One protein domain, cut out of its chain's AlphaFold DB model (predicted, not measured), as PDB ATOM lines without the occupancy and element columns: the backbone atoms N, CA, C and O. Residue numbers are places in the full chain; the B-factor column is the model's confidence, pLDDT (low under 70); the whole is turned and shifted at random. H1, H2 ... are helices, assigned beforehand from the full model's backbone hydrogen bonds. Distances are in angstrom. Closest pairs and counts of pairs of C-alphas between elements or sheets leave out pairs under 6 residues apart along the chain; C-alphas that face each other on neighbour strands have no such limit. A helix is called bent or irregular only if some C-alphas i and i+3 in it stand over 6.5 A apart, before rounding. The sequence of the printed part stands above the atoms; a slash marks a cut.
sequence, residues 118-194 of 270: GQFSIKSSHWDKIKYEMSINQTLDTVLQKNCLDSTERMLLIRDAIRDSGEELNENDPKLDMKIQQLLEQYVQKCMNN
ATOM      1  N   GLY A 118     204.045 234.222 268.366       80.19
ATOM      2  CA  GLY A 118     203.635 235.612 268.190       80.19
ATOM      3  C   GLY A 118     203.593 236.014 266.733       80.19
ATOM      4  O   GLY A 118     202.598 236.564 266.273       80.19
ATOM      5  N   GLN A 119     204.639 235.673 265.981       79.50
ATOM      6  CA  GLN A 119     204.689 235.915 264.544       79.50
ATOM      7  C   GLN A 119     203.575 235.167 263.820       79.50
ATOM      8  O   GLN A 119     202.915 235.753 262.968       79.50
ATOM      9  N   PHE A 120     203.304 233.917 264.197       76.62
ATOM     10  CA  PHE A 120     202.167 233.163 263.685       76.62
ATOM     11  C   PHE A 120     200.843 233.868 263.998       76.62
ATOM     12  O   PHE A 120     200.040 234.086 263.093       76.62
ATOM     13  N   SER A 121     200.637 234.294 265.246       76.94
ATOM     14  CA  SER A 121     199.409 234.977 265.673       76.94
ATOM     15  C   SER A 121     199.198 236.305 264.934       76.94
ATOM     16  O   SER A 121     198.101 236.568 264.444       76.94
ATOM     17  N   ILE A 122     200.254 237.114 264.787       75.81
ATOM     18  CA  ILE A 122     200.229 238.404 264.078       75.81
ATOM     19  C   ILE A 122     199.997 238.199 262.584       75.81
ATOM     20  O   ILE A 122     199.147 238.872 262.000       75.81
ATOM     21  N   LYS A 123     200.737 237.283 261.949       72.19
ATOM     22  CA  LYS A 123     200.533 236.959 260.533       72.19
ATOM     23  C   LYS A 123     199.110 236.477 260.321       72.19
ATOM     24  O   LYS A 123     198.443 236.985 259.435       72.19
ATOM     25  N   SER A 124     198.611 235.599 261.188       73.94
ATOM     26  CA  SER A 124     197.239 235.114 261.113       73.94
ATOM     27  C   SER A 124     196.201 236.225 261.247       73.94
ATOM     28  O   SER A 124     195.182 236.156 260.569       73.94
ATOM     29  N   SER A 125     196.415 237.221 262.110       74.81
ATOM     30  CA  SER A 125     195.455 238.315 262.299       74.81
ATOM     31  C   SER A 125     195.479 239.339 261.160       74.81
ATOM     32  O   SER A 125     194.497 240.043 260.945       74.81
ATOM     33  N   HIS A 126     196.606 239.456 260.452       73.31
ATOM     34  CA  HIS A 126     196.784 240.381 259.327       73.31
ATOM     35  C   HIS A 126     196.658 239.704 257.964       73.31
ATOM     36  O   HIS A 126     196.686 240.391 256.946       73.31
ATOM     37  N   TRP A 127     196.515 238.381 257.940       70.06
ATOM     38  CA  TRP A 127     196.591 237.573 256.733       70.06
ATOM     39  C   TRP A 127     195.611 238.033 255.652       70.06
ATOM     40  O   TRP A 127     196.002 238.175 254.499       70.06
ATOM     41  N   ASP A 128     194.381 238.385 256.024       67.88
ATOM     42  CA  ASP A 128     193.382 238.871 255.067       67.88
ATOM     43  C   ASP A 128     193.756 240.221 254.432       67.88
ATOM     44  O   ASP A 128     193.517 240.432 253.243       67.88
ATOM     45  N   LYS A 129     194.420 241.116 255.178       73.19
ATOM     46  CA  LYS A 129     194.946 242.383 254.636       73.19
ATOM     47  C   LYS A 129     196.138 242.139 253.709       73.19
ATOM     48  O   LYS A 129     196.198 242.705 252.624       73.19
ATOM     49  N   ILE A 130     197.052 241.261 254.118       72.06
ATOM     50  CA  ILE A 130     198.240 240.880 253.341       72.06
ATOM     51  C   ILE A 130     197.819 240.251 252.001       72.06
ATOM     52  O   ILE A 130     198.332 240.611 250.945       72.06
ATOM     53  N   LYS A 131     196.831 239.352 252.037       68.12
ATOM     54  CA  LYS A 131     196.228 238.697 250.869       68.12
ATOM     55  C   LYS A 131     195.601 239.710 249.905       68.12
ATOM     56  O   LYS A 131     195.812 239.613 248.697       68.12
ATOM     57  N   TYR A 132     194.892 240.709 250.433       71.25
ATOM     58  CA  TYR A 132     194.335 241.799 249.629       71.25
ATOM     59  C   TYR A 132     195.413 242.616 248.904       71.25
ATOM     60  O   TYR A 132     195.330 242.815 247.692       71.25
ATOM     61  N   GLU A 133     196.458 243.040 249.616       74.69
ATOM     62  CA  GLU A 133     197.565 243.800 249.021       74.69
ATOM     63  C   GLU A 133     198.280 243.003 247.918       74.69
ATOM     64  O   GLU A 133     198.635 243.553 246.875       74.69
ATOM     65  N   MET A 134     198.451 241.691 248.100       77.31
ATOM     66  CA  MET A 134     199.038 240.805 247.087       77.31
ATOM     67  C   MET A 134     198.175 240.685 245.828       77.31
ATOM     68  O   MET A 134     198.722 240.618 244.722       77.31
ATOM     69  N   SER A 135     196.849 240.671 245.991       71.69
ATOM     70  CA  SER A 135     195.888 240.641 244.885       71.69
ATOM     71  C   SER A 135     195.981 241.913 244.034       71.69
ATOM     72  O   SER A 135     196.176 241.819 242.824       71.69
ATOM     73  N   ILE A 136     195.965 243.100 244.659       75.44
ATOM     74  CA  ILE A 136     196.105 244.384 243.944       75.44
ATOM     75  C   ILE A 136     197.438 244.463 243.198       75.44
ATOM     76  O   ILE A 136     197.493 244.898 242.050       75.44
ATOM     77  N   ASN A 137     198.516 244.020 243.845       79.38
ATOM     78  CA  ASN A 137     199.859 244.088 243.277       79.38
ATOM     79  C   ASN A 137     200.151 242.973 242.256       79.38
ATOM     80  O   ASN A 137     201.284 242.884 241.792       79.38
ATOM     81  N   GLN A 138     199.178 242.112 241.920       79.69
ATOM     82  CA  GLN A 138     199.344 240.972 241.000       79.69
ATOM     83  C   GLN A 138     200.502 240.031 241.396       79.69
ATOM     84  O   GLN A 138     201.149 239.414 240.554       79.69
ATOM     85  N   THR A 139     200.783 239.919 242.698       83.62
ATOM     86  CA  THR A 139     201.850 239.056 243.245       83.62
ATOM     87  C   THR A 139     201.309 237.809 243.937       83.62
ATOM     88  O   THR A 139     202.088 236.931 244.318       83.62
ATOM     89  N   LEU A 140     199.984 237.714 244.081       78.00
ATOM     90  CA  LEU A 140     199.306 236.658 244.827       78.00
ATOM     91  C   LEU A 140     199.708 235.255 244.356       78.00
ATOM     92  O   LEU A 140     200.048 234.424 245.193       78.00
ATOM     93  N   ASP A 141     199.788 235.014 243.047       77.56
ATOM     94  CA  ASP A 141     200.126 233.695 242.493       77.56
ATOM     95  C   ASP A 141     201.525 233.221 242.902       77.56
ATOM     96  O   ASP A 141     201.709 232.097 243.375       77.56
ATOM     97  N   THR A 142     202.522 234.103 242.776       80.81
ATOM     98  CA  THR A 142     203.911 233.790 243.151       80.81
ATOM     99  C   THR A 142     204.031 233.573 244.658       80.81
ATOM    100  O   THR A 142     204.778 232.704 245.114       80.81
ATOM    101  N   VAL A 143     203.279 234.344 245.448       77.25
ATOM    102  CA  VAL A 143     203.292 234.218 246.904       77.25
ATOM    103  C   VAL A 143     202.600 232.940 247.366       77.25
ATOM    104  O   VAL A 143     203.161 232.253 248.210       77.25
ATOM    105  N   LEU A 144     201.442 232.568 246.813       79.25
ATOM    106  CA  LEU A 144     200.761 231.314 247.160       79.25
ATOM    107  C   LEU A 144     201.657 230.104 246.880       79.25
ATOM    108  O   LEU A 144     201.811 229.237 247.740       79.25
ATOM    109  N   GLN A 145     202.325 230.084 245.724       78.94
ATOM    110  CA  GLN A 145     203.279 229.026 245.383       78.94
ATOM    111  C   GLN A 145     204.447 228.954 246.373       78.94
ATOM    112  O   GLN A 145     204.801 227.867 246.830       78.94
ATOM    113  N   LYS A 146     205.027 230.102 246.744       77.69
ATOM    114  CA  LYS A 146     206.123 230.162 247.721       77.69
ATOM    115  C   LYS A 146     205.665 229.769 249.129       77.69
ATOM    116  O   LYS A 146     206.363 229.029 249.814       77.69
ATOM    117  N   ASN A 147     204.496 230.228 249.554       71.19
ATOM    118  CA  ASN A 147     203.946 229.988 250.886       71.19
ATOM    119  C   ASN A 147     203.534 228.530 251.096       71.19
ATOM    120  O   ASN A 147     203.618 228.040 252.215       71.19
ATOM    121  N   CYS A 148     203.171 227.804 250.036       73.75
ATOM    122  CA  CYS A 148     202.987 226.353 250.102       73.75
ATOM    123  C   CYS A 148     204.261 225.591 250.511       73.75
ATOM    124  O   CYS A 148     204.147 224.432 250.923       73.75
ATOM    125  N   LEU A 149     205.440 226.217 250.396       72.62
ATOM    126  CA  LEU A 149     206.736 225.659 250.790       72.62
ATOM    127  C   LEU A 149     207.178 226.102 252.195       72.62
ATOM    128  O   LEU A 149     207.998 225.411 252.797       72.62
ATOM    129  N   ASP A 150     206.651 227.209 252.731       77.44
ATOM    130  CA  ASP A 150     206.943 227.640 254.104       77.44
ATOM    131  C   ASP A 150     205.950 227.027 255.097       77.44
ATOM    132  O   ASP A 150     204.736 227.146 254.951       77.44
ATOM    133  N   SER A 151     206.468 226.380 256.141       70.75
ATOM    134  CA  SER A 151     205.664 225.707 257.167       70.75
ATOM    135  C   SER A 151     204.630 226.606 257.861       70.75
ATOM    136  O   SER A 151     203.532 226.138 258.170       70.75
ATOM    137  N   THR A 152     204.944 227.885 258.097       68.12
ATOM    138  CA  THR A 152     204.087 228.781 258.889       68.12
ATOM    139  C   THR A 152     202.952 229.326 258.031       68.12
ATOM    140  O   THR A 152     201.783 229.273 258.411       68.12
ATOM    141  N   GLU A 153     203.280 229.828 256.847       71.44
ATOM    142  CA  GLU A 153     202.317 230.374 255.900       71.44
ATOM    143  C   GLU A 153     201.417 229.276 255.318       71.44
ATOM    144  O   GLU A 153     200.214 229.496 255.158       71.44
ATOM    145  N   ARG A 154     201.949 228.067 255.093       79.88
ATOM    146  CA  ARG A 154     201.152 226.897 254.700       79.88
ATOM    147  C   ARG A 154     200.066 226.575 255.729       79.88
ATOM    148  O   ARG A 154     198.934 226.295 255.341       79.88
ATOM    149  N   MET A 155     200.372 226.658 257.026       79.31
ATOM    150  CA  MET A 155     199.384 226.453 258.097       79.31
ATOM    151  C   MET A 155     198.250 227.488 258.064       79.31
ATOM    152  O   MET A 155     197.092 227.137 258.289       79.31
ATOM    153  N   LEU A 156     198.555 228.755 257.758       78.44
ATOM    154  CA  LEU A 156     197.541 229.809 257.639       78.44
ATOM    155  C   LEU A 156     196.619 229.582 256.435       78.44
ATOM    156  O   LEU A 156     195.403 229.703 256.567       78.44
ATOM    157  N   LEU A 157     197.183 229.182 255.293       79.69
ATOM    158  CA  LEU A 157     196.405 228.830 254.103       79.69
ATOM    159  C   LEU A 157     195.478 227.635 254.347       79.69
ATOM    160  O   LEU A 157     194.320 227.670 253.945       79.69
ATOM    161  N   ILE A 158     195.962 226.603 255.045       85.50
ATOM    162  CA  ILE A 158     195.141 225.450 255.436       85.50
ATOM    163  C   ILE A 158     193.977 225.896 256.326       85.50
ATOM    164  O   ILE A 158     192.837 225.502 256.096       85.50
ATOM    165  N   ARG A 159     194.240 226.749 257.322       83.69
ATOM    166  CA  ARG A 159     193.198 227.269 258.218       83.69
ATOM    167  C   ARG A 159     192.094 228.003 257.453       83.69
ATOM    168  O   ARG A 159     190.918 227.826 257.769       83.69
ATOM    169  N   ASP A 160     192.466 228.831 256.484       83.12
ATOM    170  CA  ASP A 160     191.511 229.567 255.658       83.12
ATOM    171  C   ASP A 160     190.727 228.643 254.730       83.12
ATOM    172  O   ASP A 160     189.511 228.781 254.639       83.12
ATOM    173  N   ALA A 161     191.401 227.674 254.109       88.25
ATOM    174  CA  ALA A 161     190.768 226.666 253.270       88.25
ATOM    175  C   ALA A 161     189.693 225.884 254.035       88.25
ATOM    176  O   ALA A 161     188.586 225.691 253.538       88.25
ATOM    177  N   ILE A 162     189.988 225.500 255.280       88.56
ATOM    178  CA  ILE A 162     189.026 224.833 256.162       88.56
ATOM    179  C   ILE A 162     187.847 225.765 256.467       88.56
ATOM    180  O   ILE A 162     186.696 225.353 256.342       88.56
ATOM    181  N   ARG A 163     188.103 227.036 256.805       85.62
ATOM    182  CA  ARG A 163     187.035 228.005 257.100       85.62
ATOM    183  C   ARG A 163     186.129 228.264 255.894       85.62
ATOM    184  O   ARG A 163     184.916 228.304 256.064       85.62
ATOM    185  N   ASP A 164     186.711 228.436 254.711       87.12
ATOM    186  CA  ASP A 164     185.987 228.654 253.452       87.12
ATOM    187  C   ASP A 164     185.161 227.432 253.047       87.12
ATOM    188  O   ASP A 164     184.036 227.570 252.573       87.12
ATOM    189  N   SER A 165     185.690 226.227 253.284       89.38
ATOM    190  CA  SER A 165     184.967 224.986 253.002       89.38
ATOM    191  C   SER A 165     183.710 224.817 253.859       89.38
ATOM    192  O   SER A 165     182.774 224.136 253.445       89.38
ATOM    193  N   GLY A 166     183.685 225.420 255.056       86.19
ATOM    194  CA  GLY A 166     182.628 225.211 256.046       86.19
ATOM    195  C   GLY A 166     182.555 223.773 256.574       86.19
ATOM    196  O   GLY A 166     181.577 223.419 257.230       86.19
ATOM    197  N   GLU A 167     183.551 222.934 256.279       85.38
ATOM    198  CA  GLU A 167     183.570 221.539 256.693       85.38
ATOM    199  C   GLU A 167     184.085 221.380 258.125       85.38
ATOM    200  O   GLU A 167     185.159 221.865 258.485       85.38
ATOM    201  N   GLU A 168     183.354 220.616 258.936       83.56
ATOM    202  CA  GLU A 168     183.869 220.122 260.209       83.56
ATOM    203  C   GLU A 168     184.811 218.939 259.952       83.56
ATOM    204  O   GLU A 168     184.444 217.925 259.346       83.56
ATOM    205  N   LEU A 169     186.061 219.078 260.390       85.12
ATOM    206  CA  LEU A 169     187.066 218.031 260.265       85.12
ATOM    207  C   LEU A 169     187.035 217.117 261.489       85.12
ATOM    208  O   LEU A 169     187.095 217.578 262.624       85.12
ATOM    209  N   ASN A 170     186.990 215.808 261.246       84.81
ATOM    210  CA  ASN A 170     187.184 214.814 262.290       84.81
ATOM    211  C   ASN A 170     188.676 214.497 262.402       84.81
ATOM    212  O   ASN A 170     189.260 213.923 261.484       84.81
ATOM    213  N   GLU A 171     189.276 214.826 263.544       82.94
ATOM    214  CA  GLU A 171     190.691 214.564 263.834       82.94
ATOM    215  C   GLU A 171     191.057 213.070 263.760       82.94
ATOM    216  O   GLU A 171     192.212 212.721 263.526       82.94
ATOM    217  N   ASN A 172     190.070 212.179 263.908       88.56
ATOM    218  CA  ASN A 172     190.244 210.728 263.840       88.56
ATOM    219  C   ASN A 172     190.007 210.136 262.436       88.56
ATOM    220  O   ASN A 172     190.007 208.912 262.293       88.56
ATOM    221  N   ASP A 173     189.761 210.956 261.410       88.56
ATOM    222  CA  ASP A 173     189.586 210.467 260.039       88.56
ATOM    223  C   ASP A 173     190.934 209.968 259.472       88.56
ATOM    224  O   ASP A 173     191.878 210.752 259.352       88.56
ATOM    225  N   PRO A 174     191.054 208.688 259.069       88.19
ATOM    226  CA  PRO A 174     192.282 208.160 258.474       88.19
ATOM    227  C   PRO A 174     192.666 208.813 257.135       88.19
ATOM    228  O   PRO A 174     193.761 208.553 256.646       88.19
ATOM    229  N   LYS A 175     191.785 209.618 256.526       90.88
ATOM    230  CA  LYS A 175     192.030 210.380 255.288       90.88
ATOM    231  C   LYS A 175     192.065 211.892 255.517       90.88
ATOM    232  O   LYS A 175     191.924 212.662 254.564       90.88
ATOM    233  N   LEU A 176     192.212 212.328 256.769       86.94
ATOM    234  CA  LEU A 176     192.222 213.740 257.145       86.94
ATOM    235  C   LEU A 176     193.275 214.544 256.371       86.94
ATOM    236  O   LEU A 176     193.006 215.660 255.943       86.94
ATOM    237  N   ASP A 177     194.456 213.969 256.159       83.62
ATOM    238  CA  ASP A 177     195.557 214.574 255.410       83.62
ATOM    239  C   ASP A 177     195.195 214.820 253.939       83.62
ATOM    240  O   ASP A 177     195.354 215.935 253.440       83.62
ATOM    241  N   MET A 178     194.637 213.812 253.263       89.19
ATOM    242  CA  MET A 178     194.147 213.925 251.891       89.19
ATOM    243  C   MET A 178     193.032 214.963 251.793       89.19
ATOM    244  O   MET A 178     192.998 215.750 250.851       89.19
ATOM    245  N   LYS A 179     192.138 214.981 252.784       90.69
ATOM    246  CA  LYS A 179     191.023 215.920 252.853       90.69
ATOM    247  C   LYS A 179     191.518 217.359 253.014       90.69
ATOM    248  O   LYS A 179     191.128 218.221 252.238       90.69
ATOM    249  N   ILE A 180     192.431 217.610 253.954       89.75
ATOM    250  CA  ILE A 180     193.059 218.926 254.155       89.75
ATOM    251  C   ILE A 180     193.799 219.376 252.892       89.75
ATOM    252  O   ILE A 180     193.676 220.532 252.491       89.75
ATOM    253  N   GLN A 181     194.544 218.473 252.250       89.88
ATOM    254  CA  GLN A 181     195.264 218.777 251.016       89.88
ATOM    255  C   GLN A 181     194.297 219.152 249.883       89.88
ATOM    256  O   GLN A 181     194.524 220.143 249.195       89.88
ATOM    257  N   GLN A 182     193.189 218.424 249.738       92.25
ATOM    258  CA  GLN A 182     192.160 218.720 248.743       92.25
ATOM    259  C   GLN A 182     191.471 220.066 249.010       92.25
ATOM    260  O   GLN A 182     191.281 220.846 248.079       92.25
ATOM    261  N   LEU A 183     191.135 220.365 250.270       92.50
ATOM    262  CA  LEU A 183     190.570 221.659 250.662       92.50
ATOM    263  C   LEU A 183     191.538 222.804 250.357       92.50
ATOM    264  O   LEU A 183     191.134 223.824 249.803       92.50
ATOM    265  N   LEU A 184     192.822 222.625 250.675       90.00
ATOM    266  CA  LEU A 184     193.864 223.604 250.383       90.00
ATOM    267  C   LEU A 184     193.997 223.853 248.875       90.00
ATOM    268  O   LEU A 184     194.033 225.004 248.456       90.00
ATOM    269  N   GLU A 185     194.049 222.799 248.061       90.19
ATOM    270  CA  GLU A 185     194.139 222.909 246.598       90.19
ATOM    271  C   GLU A 185     192.925 223.630 246.005       90.19
ATOM    272  O   GLU A 185     193.082 224.540 245.190       90.19
ATOM    273  N   GLN A 186     191.720 223.279 246.459       91.38
ATOM    274  CA  GLN A 186     190.492 223.960 246.056       91.38
ATOM    275  C   GLN A 186     190.520 225.440 246.446       91.38
ATOM    276  O   GLN A 186     190.209 226.295 245.620       91.38
ATOM    277  N   TYR A 187     190.923 225.756 247.676       89.31
ATOM    278  CA  TYR A 187     191.005 227.131 248.159       89.31
ATOM    279  C   TYR A 187     192.030 227.963 247.380       89.31
ATOM    280  O   TYR A 187     191.735 229.088 246.976       89.31
ATOM    281  N   VAL A 188     193.213 227.403 247.107       85.50
ATOM    282  CA  VAL A 188     194.239 228.041 246.269       85.50
ATOM    283  C   VAL A 188     193.698 228.309 244.863       85.50
ATOM    284  O   VAL A 188     193.885 229.409 244.349       85.50
ATOM    285  N   GLN A 189     192.969 227.362 244.266       86.88
ATOM    286  CA  GLN A 189     192.362 227.566 242.951       86.88
ATOM    287  C   GLN A 189     191.285 228.660 242.972       86.88
ATOM    288  O   GLN A 189     191.263 229.506 242.081       86.88
ATOM    289  N   LYS A 190     190.437 228.705 244.008       86.81
ATOM    290  CA  LYS A 190     189.454 229.785 244.197       86.81
ATOM    291  C   LYS A 190     190.122 231.156 244.350       86.81
ATOM    292  O   LYS A 190     189.601 232.146 243.838       86.81
ATOM    293  N   CYS A 191     191.278 231.217 245.020       79.69
ATOM    294  CA  CYS A 191     192.080 232.439 245.123       79.69
ATOM    295  C   CYS A 191     192.602 232.875 243.747       79.69
ATOM    296  O   CYS A 191     192.471 234.042 243.398       79.69
ATOM    297  N   MET A 192     193.151 231.940 242.960       79.69
ATOM    298  CA  MET A 192     193.653 232.209 241.603       79.69
ATOM    299  C   MET A 192     192.541 232.649 240.641       79.69
ATOM    300  O   MET A 192     192.762 233.482 239.767       79.69
ATOM    301  N   ASN A 193     191.329 232.120 240.813       82.75
ATOM    302  CA  ASN A 193     190.180 232.442 239.969       82.75
ATOM    303  C   ASN A 193     189.441 233.727 240.396       82.75
ATOM    304  O   ASN A 193     188.435 234.073 239.778       82.75
ATOM    305  N   ASN A 194     189.904 234.429 241.442       74.12
ATOM    306  CA  ASN A 194     189.212 235.571 242.059       74.12
ATOM    307  C   ASN A 194     187.761 235.263 242.501       74.12
ATOM    308  O   ASN A 194     186.912 236.152 242.529       74.12
TER     309      ASN A 194
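Overview. This is residues 118 to 194 of the 270 residues of the protein "SANT domain-containing protein" of Caenorhabditis tropicalis (UniProt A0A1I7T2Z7). Two helices, H3 and H4, cross nearly at right angles and make the core; to one side of them the bent helix H1 and the short H2 meet at a corner, loosely attached, and at the far end residues 170 to 178 stick out. The printed part has 77 residues with four named helices, H1, H2, H3, H4 in that order, and no named strand: all helix. It is compact, with a radius of gyration of the C-alphas of 12.8 A and spans of 39 by 31 by 22 A.

Arrangement. Begin at residues 118 to 136, H1, assigned as one helix by its hydrogen bonds but bent: C-alphas 125 and 128 are 7.5 A apart, and arms H1a, to 125, and H1b, from 128, stand at a steep tilt of 65 degrees. H2, residues 140 to 147, only just touches H1b, with 3 pairs of C-alphas within 8 A, and only at the corner; the closest are Met 134 and Leu 140, 4.7 A. H3, residues 151 to 165, is close to H1a but not clearly touching; look at C-alphas 124 and 156, the closest, 6.3 A apart. H4, residues 176 to 192, touches H3 about perpendicular, at 84 degrees, the closest C-alphas being those of Ala 161 and Tyr 187, 5.1 A. H1b and H4 are apart. In both arms and in H2, H3 and H4 every O i to N i+4 pair is within hydrogen-bond range.

Along the chain. Find C-alpha 118 at (203.635, 235.612, 268.190), where H1a begins. H3 runs 21.1 A from C-alpha 151 at (205.664, 225.707, 257.167). H4 runs 24.2 A to C-alpha 192 at (193.653, 232.209, 241.603).

Size, cuts and confidence. The farthest C-alphas, Asn 137 and Asn 172, are 40.4 A apart. The printed part has no cut and no long link. Residues 128, 131 and 152 have pLDDT under 70.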